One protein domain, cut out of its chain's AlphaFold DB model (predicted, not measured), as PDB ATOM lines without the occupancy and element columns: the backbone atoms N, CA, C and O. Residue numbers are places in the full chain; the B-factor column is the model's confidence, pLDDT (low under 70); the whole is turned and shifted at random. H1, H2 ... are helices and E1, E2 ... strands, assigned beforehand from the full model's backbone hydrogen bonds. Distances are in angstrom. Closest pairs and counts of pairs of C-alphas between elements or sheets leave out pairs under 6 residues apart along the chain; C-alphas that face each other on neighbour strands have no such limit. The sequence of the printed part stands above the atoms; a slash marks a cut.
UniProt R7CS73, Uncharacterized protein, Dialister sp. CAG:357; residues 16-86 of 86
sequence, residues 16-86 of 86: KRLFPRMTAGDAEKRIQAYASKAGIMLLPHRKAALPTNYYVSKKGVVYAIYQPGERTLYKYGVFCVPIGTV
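AT A GLANCE: This is residues 16 to 86 of the 86 residues of an uncharacterized protein of Dialister sp. CAG:357 (UniProt R7CS73). A small meander sheet of three antiparallel strands, E1, E2 and E3, has one helix, H1, packed slantwise over one face at E3, and no named helix covers the other face. A long loop, residues 38 to 53, leads from H1 back to E1, and a second, residues 67 to 78, joins E2 to E3. The printed part has 71 residues, with one named helix and three named strands in the order H1, E1, E2, E3 along the chain; the class is mixed, helices and strands, with 30 residues in named elements, under half. It is compact, with a radius of gyration of the C-alphas of 11.7 A and spans of 31 by 26 by 20 A.

HOW THE PARTS SIT: Go first to H1, residues 24 to 37, where every O i to N i+4 pair is within hydrogen-bond range. Next come E1, residues 54 to 56, and E2, residues 61 to 66, an antiparallel hairpin at 159 degrees; look for N 55 and O 63, 2.9 A apart. E3, residues 79 to 85, forms a hairpin with E2, antiparallel at 152 degrees, with N 64 and O 81 2.8 A apart. E1 and E3 are the edge strands. H1 is on the sheet at a height of 8.8 A, over E3, and its closest C-alphas to E3 are those of Arg 30 and Ile 83, 6.3 A apart. On the local plane it runs slantwise to the strands at 58 degrees, only just.

IN THESE COORDINATES: Find C-alpha 24 at (28.962, 18.754, 36.279); from there H1 runs 20.0 A to C-alpha 37. E1 measures 7.0 A and E2 16.1 A. E3 runs 18.0 A to C-alpha 85 at (16.615, 20.169, 46.985).

THE WHOLE: The C-alphas of Pro 20 and Lys 75 are the two farthest apart, 33.5 A. The printed part has no cut. The links H1 to E1 and E2 to E3 are long, and E1 to E2 is tight. Residue 46 alone has a pLDDT under 70.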
ATOM      1  N   LYS A  16      18.485  20.118  34.294       92.31
ATOM      2  CA  LYS A  16      18.801  21.553  34.223       92.31
ATOM      3  C   LYS A  16      17.623  22.480  34.529       92.31
ATOM      4  O   LYS A  16      17.867  23.620  34.900       92.31
ATOM      5  N   ARG A  17      16.374  22.022  34.416       91.06
ATOM      6  CA  ARG A  17      15.210  22.810  34.853       91.06
ATOM      7  C   ARG A  17      15.131  22.870  36.380       91.06
ATOM      8  O   ARG A  17      14.746  23.898  36.914       91.06
ATOM      9  N   LEU A  18      15.554  21.801  37.056       91.31
ATOM     10  CA  LEU A  18      15.635  21.725  38.518       91.31
ATOM     11  C   LEU A  18      16.856  22.464  39.071       91.31
ATOM     12  O   LEU A  18      16.757  23.189  40.054       91.31
ATOM     13  N   PHE A  19      18.007  22.326  38.409       94.31
ATOM     14  CA  PHE A  19      19.246  22.992  38.810       94.31
ATOM     15  C   PHE A  19      19.893  23.745  37.636       94.31
ATOM     16  O   PHE A  19      20.883  23.273  37.063       94.31
ATOM     17  N   PRO A  20      19.396  24.948  37.287       94.56
ATOM     18  CA  PRO A  20      19.868  25.692  36.114       94.56
ATOM     19  C   PRO A  20      21.371  25.982  36.151       94.56
ATOM     20  O   PRO A  20      22.087  25.804  35.160       94.56
ATOM     21  N   ARG A  21      21.875  26.350  37.335       95.94
ATOM     22  CA  ARG A  21      23.264  26.782  37.546       95.94
ATOM     23  C   ARG A  21      24.223  25.663  37.952       95.94
ATOM     24  O   ARG A  21      25.423  25.889  37.939       95.94
ATOM     25  N   MET A  22      23.730  24.468  38.287       95.94
ATOM     26  CA  MET A  22      24.608  23.380  38.730       95.94
ATOM     27  C   MET A  22      25.497  22.909  37.581       95.94
ATOM     28  O   MET A  22      25.003  22.583  36.492       95.94
ATOM     29  N   THR A  23      26.804  22.873  37.821       96.25
ATOM     30  CA  THR A  23      27.777  22.327  36.873       96.25
ATOM     31  C   THR A  23      27.977  20.831  37.103       96.25
ATOM     32  O   THR A  23      27.651  20.289  38.161       96.25
ATOM     33  N   ALA A  24      28.555  20.146  36.115       95.00
ATOM     34  CA  ALA A  24      28.962  18.754  36.279       95.00
ATOM     35  C   ALA A  24      29.976  18.578  37.427       95.00
ATOM     36  O   ALA A  24      29.911  17.593  38.155       95.00
ATOM     37  N   GLY A  25      30.870  19.556  37.627       95.50
ATOM     38  CA  GLY A  25      31.834  19.551  38.730       95.50
ATOM     39  C   GLY A  25      31.172  19.685  40.103       95.50
ATOM     40  O   GLY A  25      31.589  19.014  41.044       95.50
ATOM     41  N   ASP A  26      30.112  20.487  40.223       95.75
ATOM     42  CA  ASP A  26      29.363  20.614  41.481       95.75
ATOM     43  C   ASP A  26      28.646  19.313  41.843       95.75
ATOM     44  O   ASP A  26      28.688  18.879  42.997       95.75
ATOM     45  N   ALA A  27      28.010  18.672  40.857       94.94
ATOM     46  CA  ALA A  27      27.374  17.372  41.046       94.94
ATOM     47  C   ALA A  27      28.407  16.312  41.465       94.94
ATOM     48  O   ALA A  27      28.182  15.584  42.432       94.94
ATOM     49  N   GLU A  28      29.567  16.280  40.803       95.19
ATOM     50  CA  GLU A  28      30.656  15.353  41.126       95.19
ATOM     51  C   GLU A  28      31.180  15.549  42.553       95.19
ATOM     52  O   GLU A  28      31.311  14.574  43.291       95.19
ATOM     53  N   LYS A  29      31.399  16.798  42.988       95.25
ATOM     54  CA  LYS A  29      31.819  17.098  44.368       95.25
ATOM     55  C   LYS A  29      30.822  16.567  45.397       95.25
ATOM     56  O   LYS A  29      31.232  15.997  46.406       95.25
ATOM     57  N   ARG A  30      29.514  16.713  45.146       95.69
ATOM     58  CA  ARG A  30      28.465  16.186  46.040       95.69
ATOM     59  C   ARG A  30      28.479  14.660  46.089       95.69
ATOM     60  O   ARG A  30      28.360  14.089  47.171       95.69
ATOM     61  N   ILE A  31      28.682  14.007  44.945       95.50
ATOM     62  CA  ILE A  31      28.794  12.546  44.859       95.50
ATOM     63  C   ILE A  31      30.007  12.037  45.634       95.50
ATOM     64  O   ILE A  31      29.875  11.108  46.431       95.50
ATOM     65  N   GLN A  32      31.166  12.668  45.452       95.25
ATOM     66  CA  GLN A  32      32.394  12.313  46.162       95.25
ATOM     67  C   GLN A  32      32.262  12.522  47.672       95.25
ATOM     68  O   GLN A  32      32.604  11.626  48.442       95.25
ATOM     69  N   ALA A  33      31.702  13.658  48.099       96.25
ATOM     70  CA  ALA A  33      31.473  13.943  49.512       96.25
ATOM     71  C   ALA A  33      30.528  12.917  50.157       96.25
ATOM     72  O   ALA A  33      30.804  12.419  51.249       96.25
ATOM     73  N   TYR A  34      29.436  12.559  49.474       96.62
ATOM     74  CA  TYR A  34      28.510  11.538  49.957       96.62
ATOM     75  C   TYR A  34      29.170  10.159  50.046       96.62
ATOM     76  O   TYR A  34      29.073   9.504  51.081       96.62
ATOM     77  N   ALA A  35      29.870   9.732  48.990       95.44
ATOM     78  CA  ALA A  35      30.542   8.436  48.957       95.44
ATOM     79  C   ALA A  35      31.606   8.323  50.057       95.44
ATOM     80  O   ALA A  35      31.634   7.330  50.780       95.44
ATOM     81  N   SER A  36      32.410   9.375  50.244       95.94
ATOM     82  CA  SER A  36      33.405   9.458  51.316       95.94
ATOM     83  C   SER A  36      32.754   9.346  52.696       95.94
ATOM     84  O   SER A  36      33.164   8.503  53.493       95.94
ATOM     85  N   LYS A  37      31.682  10.110  52.954       96.94
ATOM     86  CA  LYS A  37      30.937  10.046  54.223       96.94
ATOM     87  C   LYS A  37      30.320   8.666  54.478       96.94
ATOM     88  O   LYS A  37      30.234   8.243  55.626       96.94
ATOM     89  N   ALA A  38      29.875   7.982  53.428       94.69
ATOM     90  CA  ALA A  38      29.241   6.669  53.514       94.69
ATOM     91  C   ALA A  38      30.237   5.492  53.492       94.69
ATOM     92  O   ALA A  38      29.804   4.343  53.562       94.69
ATOM     93  N   GLY A  39      31.546   5.742  53.352       95.56
ATOM     94  CA  GLY A  39      32.545   4.679  53.188       95.56
ATOM     95  C   GLY A  39      32.385   3.880  51.886       95.56
ATOM     96  O   GLY A  39      32.792   2.722  51.806       95.56
ATOM     97  N   ILE A  40      31.771   4.477  50.861       95.81
ATOM     98  CA  ILE A  40      31.505   3.841  49.569       95.81
ATOM     99  C   ILE A  40      32.648   4.158  48.606       95.81
ATOM    100  O   ILE A  40      32.977   5.315  48.347       95.81
ATOM    101  N   MET A  41      33.224   3.113  48.018       94.94
ATOM    102  CA  MET A  41      34.277   3.257  47.015       94.94
ATOM    103  C   MET A  41      33.683   3.610  45.646       94.94
ATOM    104  O   MET A  41      32.938   2.813  45.065       94.94
ATOM    105  N   LEU A  42      34.056   4.779  45.122       94.44
ATOM    106  CA  LEU A  42      33.750   5.182  43.750       94.44
ATOM    107  C   LEU A  42      34.724   4.535  42.762       94.44
ATOM    108  O   LEU A  42      35.921   4.431  43.022       94.44
ATOM    109  N   LEU A  43      34.204   4.123  41.611       93.56
ATOM    110  CA  LEU A  43      35.010   3.645  40.492       93.56
ATOM    111  C   LEU A  43      35.720   4.823  39.798       93.56
ATOM    112  O   LEU A  43      35.154   5.925  39.750       93.56
ATOM    113  N   PRO A  44      36.913   4.606  39.209       87.31
ATOM    114  CA  PRO A  44      37.581   5.616  38.395       87.31
ATOM    115  C   PRO A  44      36.649   6.096  37.281       87.31
ATOM    116  O   PRO A  44      36.207   5.312  36.442       87.31
ATOM    117  N   HIS A  45      36.330   7.387  37.273       78.81
ATOM    118  CA  HIS A  45      35.393   7.955  36.312       78.81
ATOM    119  C   HIS A  45      36.088   8.962  35.408       78.81
ATOM    120  O   HIS A  45      36.787   9.855  35.877       78.81
ATOM    121  N   ARG A  46      35.898   8.803  34.091       69.50
ATOM    122  CA  ARG A  46      36.647   9.551  33.072       69.50
ATOM    123  C   ARG A  46      36.251  11.025  32.964       69.50
ATOM    124  O   ARG A  46      37.059  11.813  32.488       69.50
ATOM    125  N   LYS A  47      35.026  11.407  33.347       84.62
ATOM    126  CA  LYS A  47      34.553  12.793  33.214       84.62
ATOM    127  C   LYS A  47      33.353  13.069  34.111       84.62
ATOM    128  O   LYS A  47      32.369  12.349  34.034       84.62
ATOM    129  N   ALA A  48      33.404  14.153  34.883       88.88
ATOM    130  CA  ALA A  48      32.241  14.643  35.614       88.88
ATOM    131  C   ALA A  48      31.076  14.942  34.652       88.88
ATOM    132  O   ALA A  48      31.265  15.589  33.616       88.88
ATOM    133  N   ALA A  49      29.867  14.514  35.012       90.94
ATOM    134  CA  ALA A  49      28.651  14.743  34.238       90.94
ATOM    135  C   ALA A  49      27.466  15.056  35.160       90.94
ATOM    136  O   ALA A  49      27.444  14.655  36.323       90.94
ATOM    137  N   LEU A  50      26.465  15.765  34.633       92.88
ATOM    138  CA  LEU A  50      25.201  15.928  35.347       92.88
ATOM    139  C   LEU A  50      24.432  14.595  35.372       92.88
ATOM    140  O   LEU A  50      24.473  13.861  34.381       92.88
ATOM    141  N   PRO A  51      23.706  14.286  36.461       91.06
ATOM    142  CA  PRO A  51      22.879  13.090  36.533       91.06
ATOM    143  C   PRO A  51      21.819  13.070  35.429       91.06
ATOM    144  O   PRO A  51      21.015  13.993  35.297       91.06
ATOM    145  N   THR A  52      21.800  11.994  34.649       87.94
ATOM    146  CA  THR A  52      20.775  11.746  33.620       87.94
ATOM    147  C   THR A  52      19.663  10.835  34.128       87.94
ATOM    148  O   THR A  52      18.549  10.876  33.617       87.94
ATOM    149  N   ASN A  53      19.957  10.034  35.153       91.50
ATOM    150  CA  ASN A  53      19.004   9.211  35.874       91.50
ATOM    151  C   ASN A  53      18.865   9.763  37.294       91.50
ATOM    152  O   ASN A  53      19.824   9.744  38.071       91.50
ATOM    153  N   TYR A  54      17.696  10.306  37.613       92.69
ATOM    154  CA  TYR A  54      17.458  10.936  38.901       92.69
ATOM    155  C   TYR A  54      15.986  10.835  39.303       92.69
ATOM    156  O   TYR A  54      15.120  10.558  38.479       92.69
ATOM    157  N   TYR A  55      15.697  11.062  40.576       89.75
ATOM    158  CA  TYR A  55      14.349  11.048  41.138       89.75
ATOM    159  C   TYR A  55      14.172  12.224  42.095       89.75
ATOM    160  O   TYR A  55      15.071  12.505  42.891       89.75
ATOM    161  N   VAL A  56      13.020  12.891  42.044       90.50
ATOM    162  CA  VAL A  56      12.635  13.914  43.025       90.50
ATOM    163  C   VAL A  56      11.711  13.293  44.071       90.50
ATOM    164  O   VAL A  56      10.620  12.820  43.762       90.50
ATOM    165  N   SER A  57      12.146  13.292  45.328       90.19
ATOM    166  CA  SER A  57      11.336  12.802  46.445       90.19
ATOM    167  C   SER A  57      10.150  13.713  46.752       90.19
ATOM    168  O   SER A  57      10.168  14.903  46.453       90.19
ATOM    169  N   LYS A  58       9.155  13.183  47.476       87.75
ATOM    170  CA  LYS A  58       8.020  13.972  47.999       87.75
ATOM    171  C   LYS A  58       8.442  15.174  48.860       87.75
ATOM    172  O   LYS A  58       7.650  16.086  49.048       87.75
ATOM    173  N   LYS A  59       9.667  15.164  49.400       91.69
ATOM    174  CA  LYS A  59      10.246  16.248  50.212       91.69
ATOM    175  C   LYS A  59      11.096  17.229  49.387       91.69
ATOM    176  O   LYS A  59      11.867  17.982  49.967       91.69
ATOM    177  N   GLY A  60      11.050  17.154  48.057       91.31
ATOM    178  CA  GLY A  60      11.840  18.009  47.164       91.31
ATOM    179  C   GLY A  60      13.314  17.615  47.037       91.31
ATOM    180  O   GLY A  60      14.052  18.230  46.279       91.31
ATOM    181  N   VAL A  61      13.792  16.571  47.726       94.25
ATOM    182  CA  VAL A  61      15.183  16.110  47.561       94.25
ATOM    183  C   VAL A  61      15.341  15.407  46.216       94.25
ATOM    184  O   VAL A  61      14.625  14.442  45.943       94.25
ATOM    185  N   VAL A  62      16.301  15.853  45.413       94.50
ATOM    186  CA  VAL A  62      16.670  15.250  44.133       94.50
ATOM    187  C   VAL A  62      17.822  14.276  44.341       94.50
ATOM    188  O   VAL A  62      18.907  14.668  44.776       94.50
ATOM    189  N   TYR A  63      17.598  13.014  43.996       95.06
ATOM    190  CA  TYR A  63      18.584  11.944  44.078       95.06
ATOM    191  C   TYR A  63      19.082  11.566  42.688       95.06
ATOM    192  O   TYR A  63      18.273  11.229  41.828       95.06
ATOM    193  N   ALA A  64      20.396  11.567  42.470       94.81
ATOM    194  CA  ALA A  64      21.001  10.868  41.340       94.81
ATOM    195  C   ALA A  64      20.991   9.364  41.604       94.81
ATOM    196  O   ALA A  64      21.269   8.936  42.727       94.81
ATOM    197  N   ILE A  65      20.695   8.577  40.573       94.00
ATOM    198  CA  ILE A  65      20.591   7.122  40.662       94.00
ATOM    199  C   ILE A  65      21.582   6.499  39.688       94.00
ATOM    200  O   ILE A  65      21.459   6.675  38.475       94.00
ATOM    201  N   TYR A  66      22.507   5.711  40.223       93.31
ATOM    202  CA  TYR A  66      23.459   4.927  39.448       93.31
ATOM    203  C   TYR A  66      23.202   3.434  39.663       93.31
ATOM    204  O   TYR A  66      23.049   2.971  40.795       93.31
ATOM    205  N   GLN A  67      23.116   2.677  38.574       92.69
ATOM    206  CA  GLN A  67      22.990   1.224  38.597       92.69
ATOM    207  C   GLN A  67      24.289   0.572  39.112       92.69
ATOM    208  O   GLN A  67      25.362   1.188  39.042       92.69
ATOM    209  N   PRO A  68      24.217  -0.674  39.619       93.94
ATOM    210  CA  PRO A  68      25.402  -1.409  40.050       93.94
ATOM    211  C   PRO A  68      26.478  -1.426  38.955       93.94
ATOM    212  O   PRO A  68      26.184  -1.732  37.802       93.94
ATOM    213  N   GLY A  69      27.716  -1.074  39.307       91.38
ATOM    214  CA  GLY A  69      28.838  -1.026  38.365       91.38
ATOM    215  C   GLY A  69      28.999   0.282  37.579       91.38
ATOM    216  O   GLY A  69      30.041   0.465  36.959       91.38
ATOM    217  N   GLU A  70      28.042   1.220  37.618       91.44
ATOM    218  CA  GLU A  70      28.182   2.500  36.896       91.44
ATOM    219  C   GLU A  70      29.129   3.479  37.606       91.44
ATOM    220  O   GLU A  70      29.976   4.116  36.978       91.44
ATOM    221  N   ARG A  71      28.973   3.630  38.927       93.25
ATOM    222  CA  ARG A  71      29.776   4.562  39.749       93.25
ATOM    223  C   ARG A  71      30.416   3.915  40.963       93.25
ATOM    224  O   ARG A  71      31.377   4.461  41.494       93.25
ATOM    225  N   THR A  72      29.916   2.762  41.384       94.38
ATOM    226  CA  THR A  72      30.374   2.017  42.557       94.38
ATOM    227  C   THR A  72      30.525   0.547  42.196       94.38
ATOM    228  O   THR A  72      29.925   0.068  41.233       94.38
ATOM    229  N   LEU A  73      31.301  -0.197  42.989       93.25
ATOM    230  CA  LEU A  73      31.359  -1.656  42.868       93.25
ATOM    231  C   LEU A  73      29.957  -2.280  42.976       93.25
ATOM    232  O   LEU A  73      29.126  -1.806  43.753       93.25
ATOM    233  N   TYR A  74      29.734  -3.393  42.270       93.56
ATOM    234  CA  TYR A  74      28.458  -4.124  42.262       93.56
ATOM    235  C   TYR A  74      27.932  -4.473  43.661       93.56
ATOM    236  O   TYR A  74      26.725  -4.427  43.884       93.56
ATOM    237  N   LYS A  75      28.824  -4.752  44.625       94.31
ATOM    238  CA  LYS A  75      28.465  -5.088  46.015       94.31
ATOM    239  C   LYS A  75      27.668  -4.002  46.748       94.31
ATOM    240  O   LYS A  75      27.021  -4.298  47.741       94.31
ATOM    241  N   TYR A  76      27.735  -2.754  46.279       93.06
ATOM    242  CA  TYR A  76      26.989  -1.638  46.862       93.06
ATOM    243  C   TYR A  76      25.567  -1.509  46.297       93.06
ATOM    244  O   TYR A  76      24.807  -0.662  46.757       93.06
ATOM    245  N   GLY A  77      25.193  -2.338  45.315       94.06
ATOM    246  CA  GLY A  77      23.879  -2.281  44.686       94.06
ATOM    247  C   GLY A  77      23.642  -0.968  43.937       94.06
ATOM    248  O   GLY A  77      24.556  -0.403  43.334       94.06
ATOM    249  N   VAL A  78      22.386  -0.512  43.935       94.19
ATOM    250  CA  VAL A  78      22.001   0.778  43.349       94.19
ATOM    251  C   VAL A  78      22.529   1.902  44.235       94.19
ATOM    252  O   VAL A  78      22.183   2.001  45.411       94.19
ATOM    253  N   PHE A  79      23.328   2.787  43.651       94.50
ATOM    254  CA  PHE A  79      23.903   3.924  44.349       94.50
ATOM    255  C   PHE A  79      23.031   5.167  44.144       94.50
ATOM    256  O   PHE A  79      23.061   5.807  43.090       94.50
ATOM    257  N   CYS A  80      22.237   5.492  45.166       94.56
ATOM    258  CA  CYS A  80      21.410   6.698  45.223       94.56
ATOM    259  C   CYS A  80      22.107   7.791  46.037       94.56
ATOM    260  O   CYS A  80      22.441   7.585  47.204       94.56
ATOM    261  N   VAL A  81      22.276   8.970  45.440       95.38
ATOM    262  CA  VAL A  81      23.002  10.094  46.047       95.38
ATOM    263  C   VAL A  81      22.135  11.347  46.056       95.38
ATOM    264  O   VAL A  81      21.671  11.745  44.988       95.38
ATOM    265  N   PRO A  82      21.937  12.020  47.203       95.94
ATOM    266  CA  PRO A  82      21.257  13.309  47.236       95.94
ATOM    267  C   PRO A  82      22.122  14.385  46.564       95.94
ATOM    268  O   PRO A  82      23.243  14.663  46.990       95.94
ATOM    269  N   ILE A  83      21.590  15.008  45.515       95.12
ATOM    270  CA  ILE A  83      22.285  16.043  44.738       95.12
ATOM    271  C   ILE A  83      21.821  17.442  45.115       95.12
ATOM    272  O   ILE A  83      22.594  18.386  44.995       95.12
ATOM    273  N   GLY A  84      20.606  17.609  45.623       93.75
ATOM    274  CA  GLY A  84      20.101  18.905  46.070       93.75
ATOM    275  C   GLY A  84      18.629  18.840  46.441       93.75
ATOM    276  O   GLY A  84      18.040  17.764  46.451       93.75
ATOM    277  N   THR A  85      18.048  19.996  46.727       93.56
ATOM    278  CA  THR A  85      16.615  20.169  46.985       93.56
ATOM    279  C   THR A  85      16.039  21.167  45.995       93.56
ATOM    280  O   THR A  85      16.741  22.107  45.611       93.56
ATOM    281  N   VAL A  86      14.794  20.946  45.589       88.44
ATOM    282  CA  VAL A  86      14.000  21.818  44.713       88.44
ATOM    283  C   VAL A  86      12.728  22.265  45.406       88.44
ATOM    284  O   VAL A  86      12.274  21.524  46.309       88.44
TER     285      VAL A  86